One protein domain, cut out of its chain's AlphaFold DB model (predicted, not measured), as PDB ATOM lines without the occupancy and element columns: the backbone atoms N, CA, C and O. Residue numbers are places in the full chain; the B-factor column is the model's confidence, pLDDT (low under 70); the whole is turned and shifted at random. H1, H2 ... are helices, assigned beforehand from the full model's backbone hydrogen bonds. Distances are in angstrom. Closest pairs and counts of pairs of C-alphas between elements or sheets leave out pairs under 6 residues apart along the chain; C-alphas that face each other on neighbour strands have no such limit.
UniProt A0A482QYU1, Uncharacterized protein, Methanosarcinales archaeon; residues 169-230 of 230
ATOM      1  N   ARG A 169     120.872 -74.591 -18.750       86.31
ATOM      2  CA  ARG A 169     120.528 -75.885 -18.141       86.31
ATOM      3  C   ARG A 169     120.387 -75.767 -16.625       86.31
ATOM      4  O   ARG A 169     119.522 -76.426 -16.052       86.31
ATOM      5  N   PHE A 170     121.182 -74.905 -15.987       87.00
ATOM      6  CA  PHE A 170     121.025 -74.579 -14.567       87.00
ATOM      7  C   PHE A 170     119.661 -73.981 -14.269       87.00
ATOM      8  O   PHE A 170     118.940 -74.502 -13.423       87.00
ATOM      9  N   ARG A 171     119.285 -72.930 -15.006       91.50
ATOM     10  CA  ARG A 171     118.005 -72.245 -14.812       91.50
ATOM     11  C   ARG A 171     116.829 -73.187 -15.046       91.50
ATOM     12  O   ARG A 171     115.928 -73.196 -14.223       91.50
ATOM     13  N   ALA A 172     116.876 -74.027 -16.082       92.31
ATOM     14  CA  ALA A 172     115.835 -75.026 -16.339       92.31
ATOM     15  C   ALA A 172     115.710 -76.074 -15.213       92.31
ATOM     16  O   ALA A 172     114.610 -76.426 -14.802       92.31
ATOM     17  N   ARG A 173     116.828 -76.572 -14.666       91.00
ATOM     18  CA  ARG A 173     116.790 -77.505 -13.523       91.00
ATOM     19  C   ARG A 173     116.306 -76.823 -12.246       91.00
ATOM     20  O   ARG A 173     115.555 -77.423 -11.484       91.00
ATOM     21  N   PHE A 174     116.707 -75.573 -12.033       94.00
ATOM     22  CA  PHE A 174     116.263 -74.772 -10.902       94.00
ATOM     23  C   PHE A 174     114.758 -74.496 -10.967       94.00
ATOM     24  O   PHE A 174     114.076 -74.677  -9.964       94.00
ATOM     25  N   THR A 175     114.211 -74.145 -12.139       94.69
ATOM     26  CA  THR A 175     112.763 -73.950 -12.299       94.69
ATOM     27  C   THR A 175     111.989 -75.242 -12.063       94.69
ATOM     28  O   THR A 175     110.993 -75.209 -11.349       94.69
ATOM     29  N   VAL A 176     112.462 -76.389 -12.563       96.44
ATOM     30  CA  VAL A 176     111.838 -77.697 -12.282       96.44
ATOM     31  C   VAL A 176     111.862 -78.018 -10.783       96.44
ATOM     32  O   VAL A 176     110.824 -78.359 -10.215       96.44
ATOM     33  N   SER A 177     113.011 -77.856 -10.119       96.25
ATOM     34  CA  SER A 177     113.139 -78.068  -8.669       96.25
ATOM     35  C   SER A 177     112.234 -77.128  -7.871       96.25
ATOM     36  O   SER A 177     111.627 -77.539  -6.881       96.25
ATOM     37  N   MET A 178     112.125 -75.868  -8.292       96.31
ATOM     38  CA  MET A 178     111.279 -74.868  -7.651       96.31
ATOM     39  C   MET A 178     109.796 -75.212  -7.807       96.31
ATOM     40  O   MET A 178     109.074 -75.195  -6.815       96.31
ATOM     41  N   VAL A 179     109.353 -75.605  -9.006       97.38
ATOM     42  CA  VAL A 179     107.974 -76.065  -9.244       97.38
ATOM     43  C   VAL A 179     107.661 -77.284  -8.379       97.38
ATOM     44  O   VAL A 179     106.661 -77.268  -7.672       97.38
ATOM     45  N   MET A 180     108.535 -78.294  -8.353       96.88
ATOM     46  CA  MET A 180     108.359 -79.483  -7.509       96.88
ATOM     47  C   MET A 180     108.273 -79.134  -6.014       96.88
ATOM     48  O   MET A 180     107.473 -79.701  -5.276       96.88
ATOM     49  N   THR A 181     109.085 -78.190  -5.546       96.44
ATOM     50  CA  THR A 181     109.052 -77.772  -4.138       96.44
ATOM     51  C   THR A 181     107.749 -77.037  -3.813       96.44
ATOM     52  O   THR A 181     107.141 -77.285  -2.773       96.44
ATOM     53  N   LEU A 182     107.279 -76.168  -4.715       97.25
ATOM     54  CA  LEU A 182     106.020 -75.440  -4.554       97.25
ATOM     55  C   LEU A 182     104.800 -76.365  -4.602       97.25
ATOM     56  O   LEU A 182     103.856 -76.146  -3.846       97.25
ATOM     57  N   THR A 183     104.812 -77.414  -5.433       97.56
ATOM     58  CA  THR A 183     103.720 -78.397  -5.443       97.56
ATOM     59  C   THR A 183     103.667 -79.180  -4.137       97.56
ATOM     60  O   THR A 183     102.586 -79.308  -3.567       97.56
ATOM     61  N   LEU A 184     104.808 -79.632  -3.605       97.56
ATOM     62  CA  LEU A 184     104.864 -80.294  -2.296       97.56
ATOM     63  C   LEU A 184     104.377 -79.374  -1.170       97.56
ATOM     64  O   LEU A 184     103.569 -79.791  -0.341       97.56
ATOM     65  N   LEU A 185     104.803 -78.107  -1.168       97.75
ATOM     66  CA  LEU A 185     104.336 -77.115  -0.198       97.75
ATOM     67  C   LEU A 185     102.820 -76.873  -0.319       97.75
ATOM     68  O   LEU A 185     102.126 -76.782   0.691       97.75
ATOM     69  N   GLY A 186     102.298 -76.832  -1.547       97.75
ATOM     70  CA  GLY A 186     100.868 -76.721  -1.830       97.75
ATOM     71  C   GLY A 186     100.066 -77.916  -1.315       97.75
ATOM     72  O   GLY A 186      99.037 -77.724  -0.673       97.75
ATOM     73  N   VAL A 187     100.553 -79.145  -1.519       97.94
ATOM     74  CA  VAL A 187      99.923 -80.366  -0.984       97.94
ATOM     75  C   VAL A 187      99.854 -80.317   0.544       97.94
ATOM     76  O   VAL A 187      98.797 -80.575   1.120       97.94
ATOM     77  N   VAL A 188     100.948 -79.925   1.204       97.81
ATOM     78  CA  VAL A 188     100.985 -79.769   2.666       97.81
ATOM     79  C   VAL A 188     100.005 -78.689   3.132       97.81
ATOM     80  O   VAL A 188      99.283 -78.899   4.106       97.81
ATOM     81  N   ALA A 189      99.918 -77.561   2.423       97.44
ATOM     82  CA  ALA A 189      98.977 -76.493   2.747       97.44
ATOM     83  C   ALA A 189      97.516 -76.951   2.613       97.44
ATOM     84  O   ALA A 189      96.721 -76.707   3.517       97.44
ATOM     85  N   VAL A 190      97.163 -77.665   1.539       97.94
ATOM     86  CA  VAL A 190      95.812 -78.217   1.342       97.94
ATOM     87  C   VAL A 190      95.462 -79.216   2.444       97.94
ATOM     88  O   VAL A 190      94.362 -79.148   2.988       97.94
ATOM     89  N   ALA A 191      96.389 -80.100   2.821       96.81
ATOM     90  CA  ALA A 191      96.185 -81.043   3.920       96.81
ATOM     91  C   ALA A 191      96.000 -80.329   5.271       96.81
ATOM     92  O   ALA A 191      95.114 -80.678   6.047       96.81
ATOM     93  N   ALA A 192      96.789 -79.291   5.554       96.38
ATOM     94  CA  ALA A 192      96.617 -78.500   6.768       96.38
ATOM     95  C   ALA A 192      95.258 -77.781   6.774       96.38
ATOM     96  O   ALA A 192      94.512 -77.876   7.749       96.38
ATOM     97  N   ILE A 193      94.900 -77.112   5.671       96.88
ATOM     98  CA  ILE A 193      93.623 -76.402   5.520       96.88
ATOM     99  C   ILE A 193      92.447 -77.370   5.659       96.88
ATOM    100  O   ILE A 193      91.479 -77.037   6.337       96.88
ATOM    101  N   SER A 194      92.523 -78.571   5.078       95.81
ATOM    102  CA  SER A 194      91.456 -79.568   5.187       95.81
ATOM    103  C   SER A 194      91.278 -80.059   6.624       95.81
ATOM    104  O   SER A 194      90.143 -80.151   7.091       95.81
ATOM    105  N   ILE A 195      92.369 -80.279   7.368       95.00
ATOM    106  CA  ILE A 195      92.319 -80.623   8.796       95.00
ATOM    107  C   ILE A 195      91.679 -79.489   9.604       95.00
ATOM    108  O   ILE A 195      90.801 -79.741  10.432       95.00
ATOM    109  N   PHE A 196      92.080 -78.235   9.370       94.31
ATOM    110  CA  PHE A 196      91.482 -77.084  10.051       94.31
ATOM    111  C   PHE A 196      89.997 -76.930   9.715       94.31
ATOM    112  O   PHE A 196      89.183 -76.719  10.614       94.31
ATOM    113  N   TRP A 197      89.626 -77.087   8.445       94.56
ATOM    114  CA  TRP A 197      88.241 -77.009   7.998       94.56
ATOM    115  C   TRP A 197      87.388 -78.117   8.623       94.56
ATOM    116  O   TRP A 197      86.335 -77.827   9.191       94.56
ATOM    117  N   LEU A 198      87.881 -79.360   8.629       91.44
ATOM    118  CA  LEU A 198      87.231 -80.494   9.285       91.44
ATOM    119  C   LEU A 198      87.023 -80.228  10.782       91.44
ATOM    120  O   LEU A 198      85.921 -80.435  11.289       91.44
ATOM    121  N   ARG A 199      88.041 -79.713  11.485       88.06
ATOM    122  CA  ARG A 199      87.923 -79.323  12.901       88.06
ATOM    123  C   ARG A 199      86.822 -78.284  13.115       88.06
ATOM    124  O   ARG A 199      86.029 -78.426  14.042       88.06
ATOM    125  N   VAL A 200      86.746 -77.258  12.264       90.62
ATOM    126  CA  VAL A 200      85.712 -76.215  12.359       90.62
ATOM    127  C   VAL A 200      84.318 -76.791  12.120       90.62
ATOM    128  O   VAL A 200      83.397 -76.478  12.877       90.62
ATOM    129  N   VAL A 201      84.154 -77.642  11.105       88.38
ATOM    130  CA  VAL A 201      82.872 -78.288  10.791       88.38
ATOM    131  C   VAL A 201      82.422 -79.184  11.944       88.38
ATOM    132  O   VAL A 201      81.308 -79.013  12.435       88.38
ATOM    133  N   LEU A 202      83.295 -80.067  12.440       84.06
ATOM    134  CA  LEU A 202      82.988 -80.955  13.565       84.06
ATOM    135  C   LEU A 202      82.602 -80.171  14.826       84.06
ATOM    136  O   LEU A 202      81.616 -80.513  15.478       84.06
ATOM    137  N   ASN A 203      83.323 -79.091  15.142       83.19
ATOM    138  CA  ASN A 203      83.019 -78.260  16.306       83.19
ATOM    139  C   ASN A 203      81.655 -77.549  16.169       83.19
ATOM    140  O   ASN A 203      80.858 -77.524  17.106       83.19
ATOM    141  N   ARG A 204      81.331 -77.028  14.975       82.69
ATOM    142  CA  ARG A 204      80.009 -76.436  14.697       82.69
ATOM    143  C   ARG A 204      78.888 -77.469  14.817       82.69
ATOM    144  O   ARG A 204      77.867 -77.179  15.438       82.69
ATOM    145  N   SER A 205      79.077 -78.668  14.268       79.06
ATOM    146  CA  SER A 205      78.096 -79.755  14.350       79.06
ATOM    147  C   SER A 205      77.885 -80.251  15.782       79.06
ATOM    148  O   SER A 205      76.742 -80.479  16.167       79.06
ATOM    149  N   SER A 206      78.949 -80.368  16.586       74.31
ATOM    150  CA  SER A 206      78.864 -80.726  18.011       74.31
ATOM    151  C   SER A 206      78.052 -79.697  18.806       74.31
ATOM    152  O   SER A 206      77.115 -80.058  19.521       74.31
ATOM    153  N   LYS A 207      78.333 -78.399  18.605       70.81
ATOM    154  CA  LYS A 207      77.618 -77.305  19.279       70.81
ATOM    155  C   LYS A 207      76.147 -77.212  18.857       70.81
ATOM    156  O   LYS A 207      75.291 -76.962  19.697       70.81
ATOM    157  N   SER A 208      75.842 -77.463  17.581       70.56
ATOM    158  CA  SER A 208      74.464 -77.484  17.066       70.56
ATOM    159  C   SER A 208      73.646 -78.691  17.540       70.56
ATOM    160  O   SER A 208      72.421 -78.619  17.523       70.56
ATOM    161  N   ARG A 209      74.294 -79.793  17.941       63.50
ATOM    162  CA  ARG A 209      73.647 -81.007  18.473       63.50
ATOM    163  C   ARG A 209      73.635 -81.076  20.004       63.50
ATOM    164  O   ARG A 209      73.291 -82.107  20.564       63.50
ATOM    165  N   GLY A 210      74.022 -80.003  20.699       62.19
ATOM    166  CA  GLY A 210      74.019 -79.984  22.166       62.19
ATOM    167  C   GLY A 210      74.951 -81.022  22.806       62.19
ATOM    168  O   GLY A 210      74.695 -81.447  23.926       62.19
ATOM    169  N   GLY A 211      76.012 -81.447  22.107       59.06
ATOM    170  CA  GLY A 211      76.979 -82.431  22.610       59.06
ATOM    171  C   GLY A 211      76.704 -83.896  22.246       59.06
ATOM    172  O   GLY A 211      77.530 -84.743  22.577       59.06
ATOM    173  N   SER A 212      75.619 -84.224  21.530       56.38
ATOM    174  CA  SER A 212      75.394 -85.589  21.026       56.38
ATOM    175  C   SER A 212      76.063 -85.816  19.656       56.38
ATOM    176  O   SER A 212      75.887 -85.057  18.696       56.38
ATOM    177  N   ILE A 213      76.904 -86.853  19.575       59.31
ATOM    178  CA  ILE A 213      77.613 -87.274  18.353       59.31
ATOM    179  C   ILE A 213      76.620 -88.041  17.452       59.31
ATOM    180  O   ILE A 213      75.795 -88.776  17.980       59.31
ATOM    181  N   PRO A 214      76.658 -87.886  16.112       57.66
ATOM    182  CA  PRO A 214      75.765 -88.606  15.197       57.66
ATOM    183  C   PRO A 214      75.861 -90.134  15.307       57.66
ATOM    184  O   PRO A 214      76.951 -90.698  15.173       57.66
ATOM    185  N   ASP A 215      74.702 -90.781  15.439       53.53
ATOM    186  CA  ASP A 215      74.541 -92.236  15.411       53.53
ATOM    187  C   ASP A 215      75.001 -92.788  14.051       53.53
ATOM    188  O   ASP A 215      74.423 -92.478  13.007       53.53
ATOM    189  N   GLY A 216      76.095 -93.556  14.050       61.41
ATOM    190  CA  GLY A 216      76.679 -94.153  12.839       61.41
ATOM    191  C   GLY A 216      78.202 -94.041  12.717       61.41
ATOM    192  O   GLY A 216      78.781 -94.640  11.811       61.41
ATOM    193  N   TRP A 217      78.879 -93.315  13.613       57.56
ATOM    194  CA  TRP A 217      80.346 -93.316  13.659       57.56
ATOM    195  C   TRP A 217      80.878 -94.575  14.358       57.56
ATOM    196  O   TRP A 217      80.386 -94.924  15.431       57.56
ATOM    197  N   PRO A 218      81.907 -95.252  13.811       60.56
ATOM    198  CA  PRO A 218      82.520 -96.401  14.464       60.56
ATOM    199  C   PRO A 218      83.035 -96.050  15.869       60.56
ATOM    200  O   PRO A 218      83.818 -95.111  16.033       60.56
ATOM    201  N   ASN A 219      82.653 -96.854  16.868       57.78
ATOM    202  CA  ASN A 219      82.933 -96.649  18.301       57.78
ATOM    203  C   ASN A 219      84.421 -96.421  18.656       57.78
ATOM    204  O   ASN A 219      84.748 -95.896  19.718       57.78
ATOM    205  N   HIS A 220      85.352 -96.812  17.780       59.94
ATOM    206  CA  HIS A 220      86.781 -96.593  17.998       59.94
ATOM    207  C   HIS A 220      87.197 -95.135  17.740       59.94
ATOM    208  O   HIS A 220      88.006 -94.597  18.493       59.94
ATOM    209  N   ILE A 221      86.604 -94.458  16.748       56.28
ATOM    210  CA  ILE A 221      86.896 -93.046  16.445       56.28
ATOM    211  C   ILE A 221      86.280 -92.134  17.513       56.28
ATOM    212  O   ILE A 221      86.898 -91.149  17.919       56.28
ATOM    213  N   THR A 222      85.099 -92.490  18.029       58.25
ATOM    214  CA  THR A 222      84.428 -91.728  19.092       58.25
ATOM    215  C   THR A 222      85.231 -91.729  20.396       58.25
ATOM    216  O   THR A 222      85.361 -90.680  21.024       58.25
ATOM    217  N   SER A 223      85.868 -92.850  20.759       57.62
ATOM    218  CA  SER A 223      86.715 -92.933  21.961       57.62
ATOM    219  C   SER A 223      87.971 -92.045  21.901       57.62
ATOM    220  O   SER A 223      88.361 -91.450  22.907       57.62
ATOM    221  N   ILE A 224      88.582 -91.906  20.719       57.69
ATOM    222  CA  ILE A 224      89.800 -91.106  20.516       57.69
ATOM    223  C   ILE A 224      89.486 -89.609  20.603       57.69
ATOM    224  O   ILE A 224      90.254 -88.849  21.186       57.69
ATOM    225  N   ILE A 225      88.343 -89.187  20.055       54.81
ATOM    226  CA  ILE A 225      87.933 -87.779  20.046       54.81
ATOM    227  C   ILE A 225      87.509 -87.326  21.445       54.81
ATOM    228  O   ILE A 225      87.975 -86.284  21.891       54.81
ATOM    229  N   VAL A 226      86.709 -88.124  22.165       56.19
ATOM    230  CA  VAL A 226      86.278 -87.797  23.537       56.19
ATOM    231  C   VAL A 226      87.478 -87.649  24.476       56.19
ATOM    232  O   VAL A 226      87.517 -86.718  25.275       56.19
ATOM    233  N   ARG A 227      88.500 -88.503  24.326       49.62
ATOM    234  CA  ARG A 227      89.740 -88.440  25.115       49.62
ATOM    235  C   ARG A 227      90.654 -87.265  24.746       49.62
ATOM    236  O   ARG A 227      91.516 -86.911  25.535       49.62
ATOM    237  N   ALA A 228      90.496 -86.684  23.557       47.72
ATOM    238  CA  ALA A 228      91.257 -85.512  23.123       47.72
ATOM    239  C   ALA A 228      90.590 -84.177  23.512       47.72
ATOM    240  O   ALA A 228      91.219 -83.128  23.384       47.72
ATOM    241  N   THR A 229      89.324 -84.207  23.936       45.41
ATOM    242  CA  THR A 229      88.522 -83.018  24.280       45.41
ATOM    243  C   THR A 229      88.187 -82.877  25.767       45.41
ATOM    244  O   THR A 229      87.583 -81.869  26.131       45.41
ATOM    245  N   GLY A 230      88.536 -83.862  26.600       41.50
ATOM    246  CA  GLY A 230      88.494 -83.773  28.066       41.50
ATOM    247  C   GLY A 230      89.895 -83.618  28.632       41.50
ATOM    248  O   GLY A 230      90.030 -82.877  29.626       41.50
TER     249      GLY A 230
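Overview. This is residues 169 to 230 of the 230 residues of an uncharacterized protein of Methanosarcinales archaeon (UniProt A0A482QYU1). One long helix, H1, makes the length of a rod, and beyond its last residues the chain folds back through a loop into a short helix, H2, set crosswise near that end without packing on it. Residues 169 to 201 of H1 stick out free. The printed part has 62 residues with two named helices, H1 then H2, and no named strand; the class is all helix. It is extended, with a radius of gyration of the C-alphas of 19.7 A and spans of 61 by 22 by 22 A.

Along the chain. Find C-alpha 169 at (120.528, -75.885, -18.141); from there H1, residues 169 to 208, runs 58.0 A to C-alpha 208 at (74.464, -77.484, 17.066). H2, residues 219 to 229, ends at C-alpha 229 at (88.522, -83.018, 24.280).

Arrangement. A short link of 10 residues joins H1 to H2, yet they are apart, with no C-alpha of one within 8 A of the other. Every O i to N i+4 pair is within hydrogen-bond range in H1, and 6 of 7 in H2.

Size, cuts and confidence. The C-alphas farthest apart, Arg 169 and Gly 210, are 61.7 A apart. The printed part has no cut, and pLDDT is under 70 at residues 209 to 230.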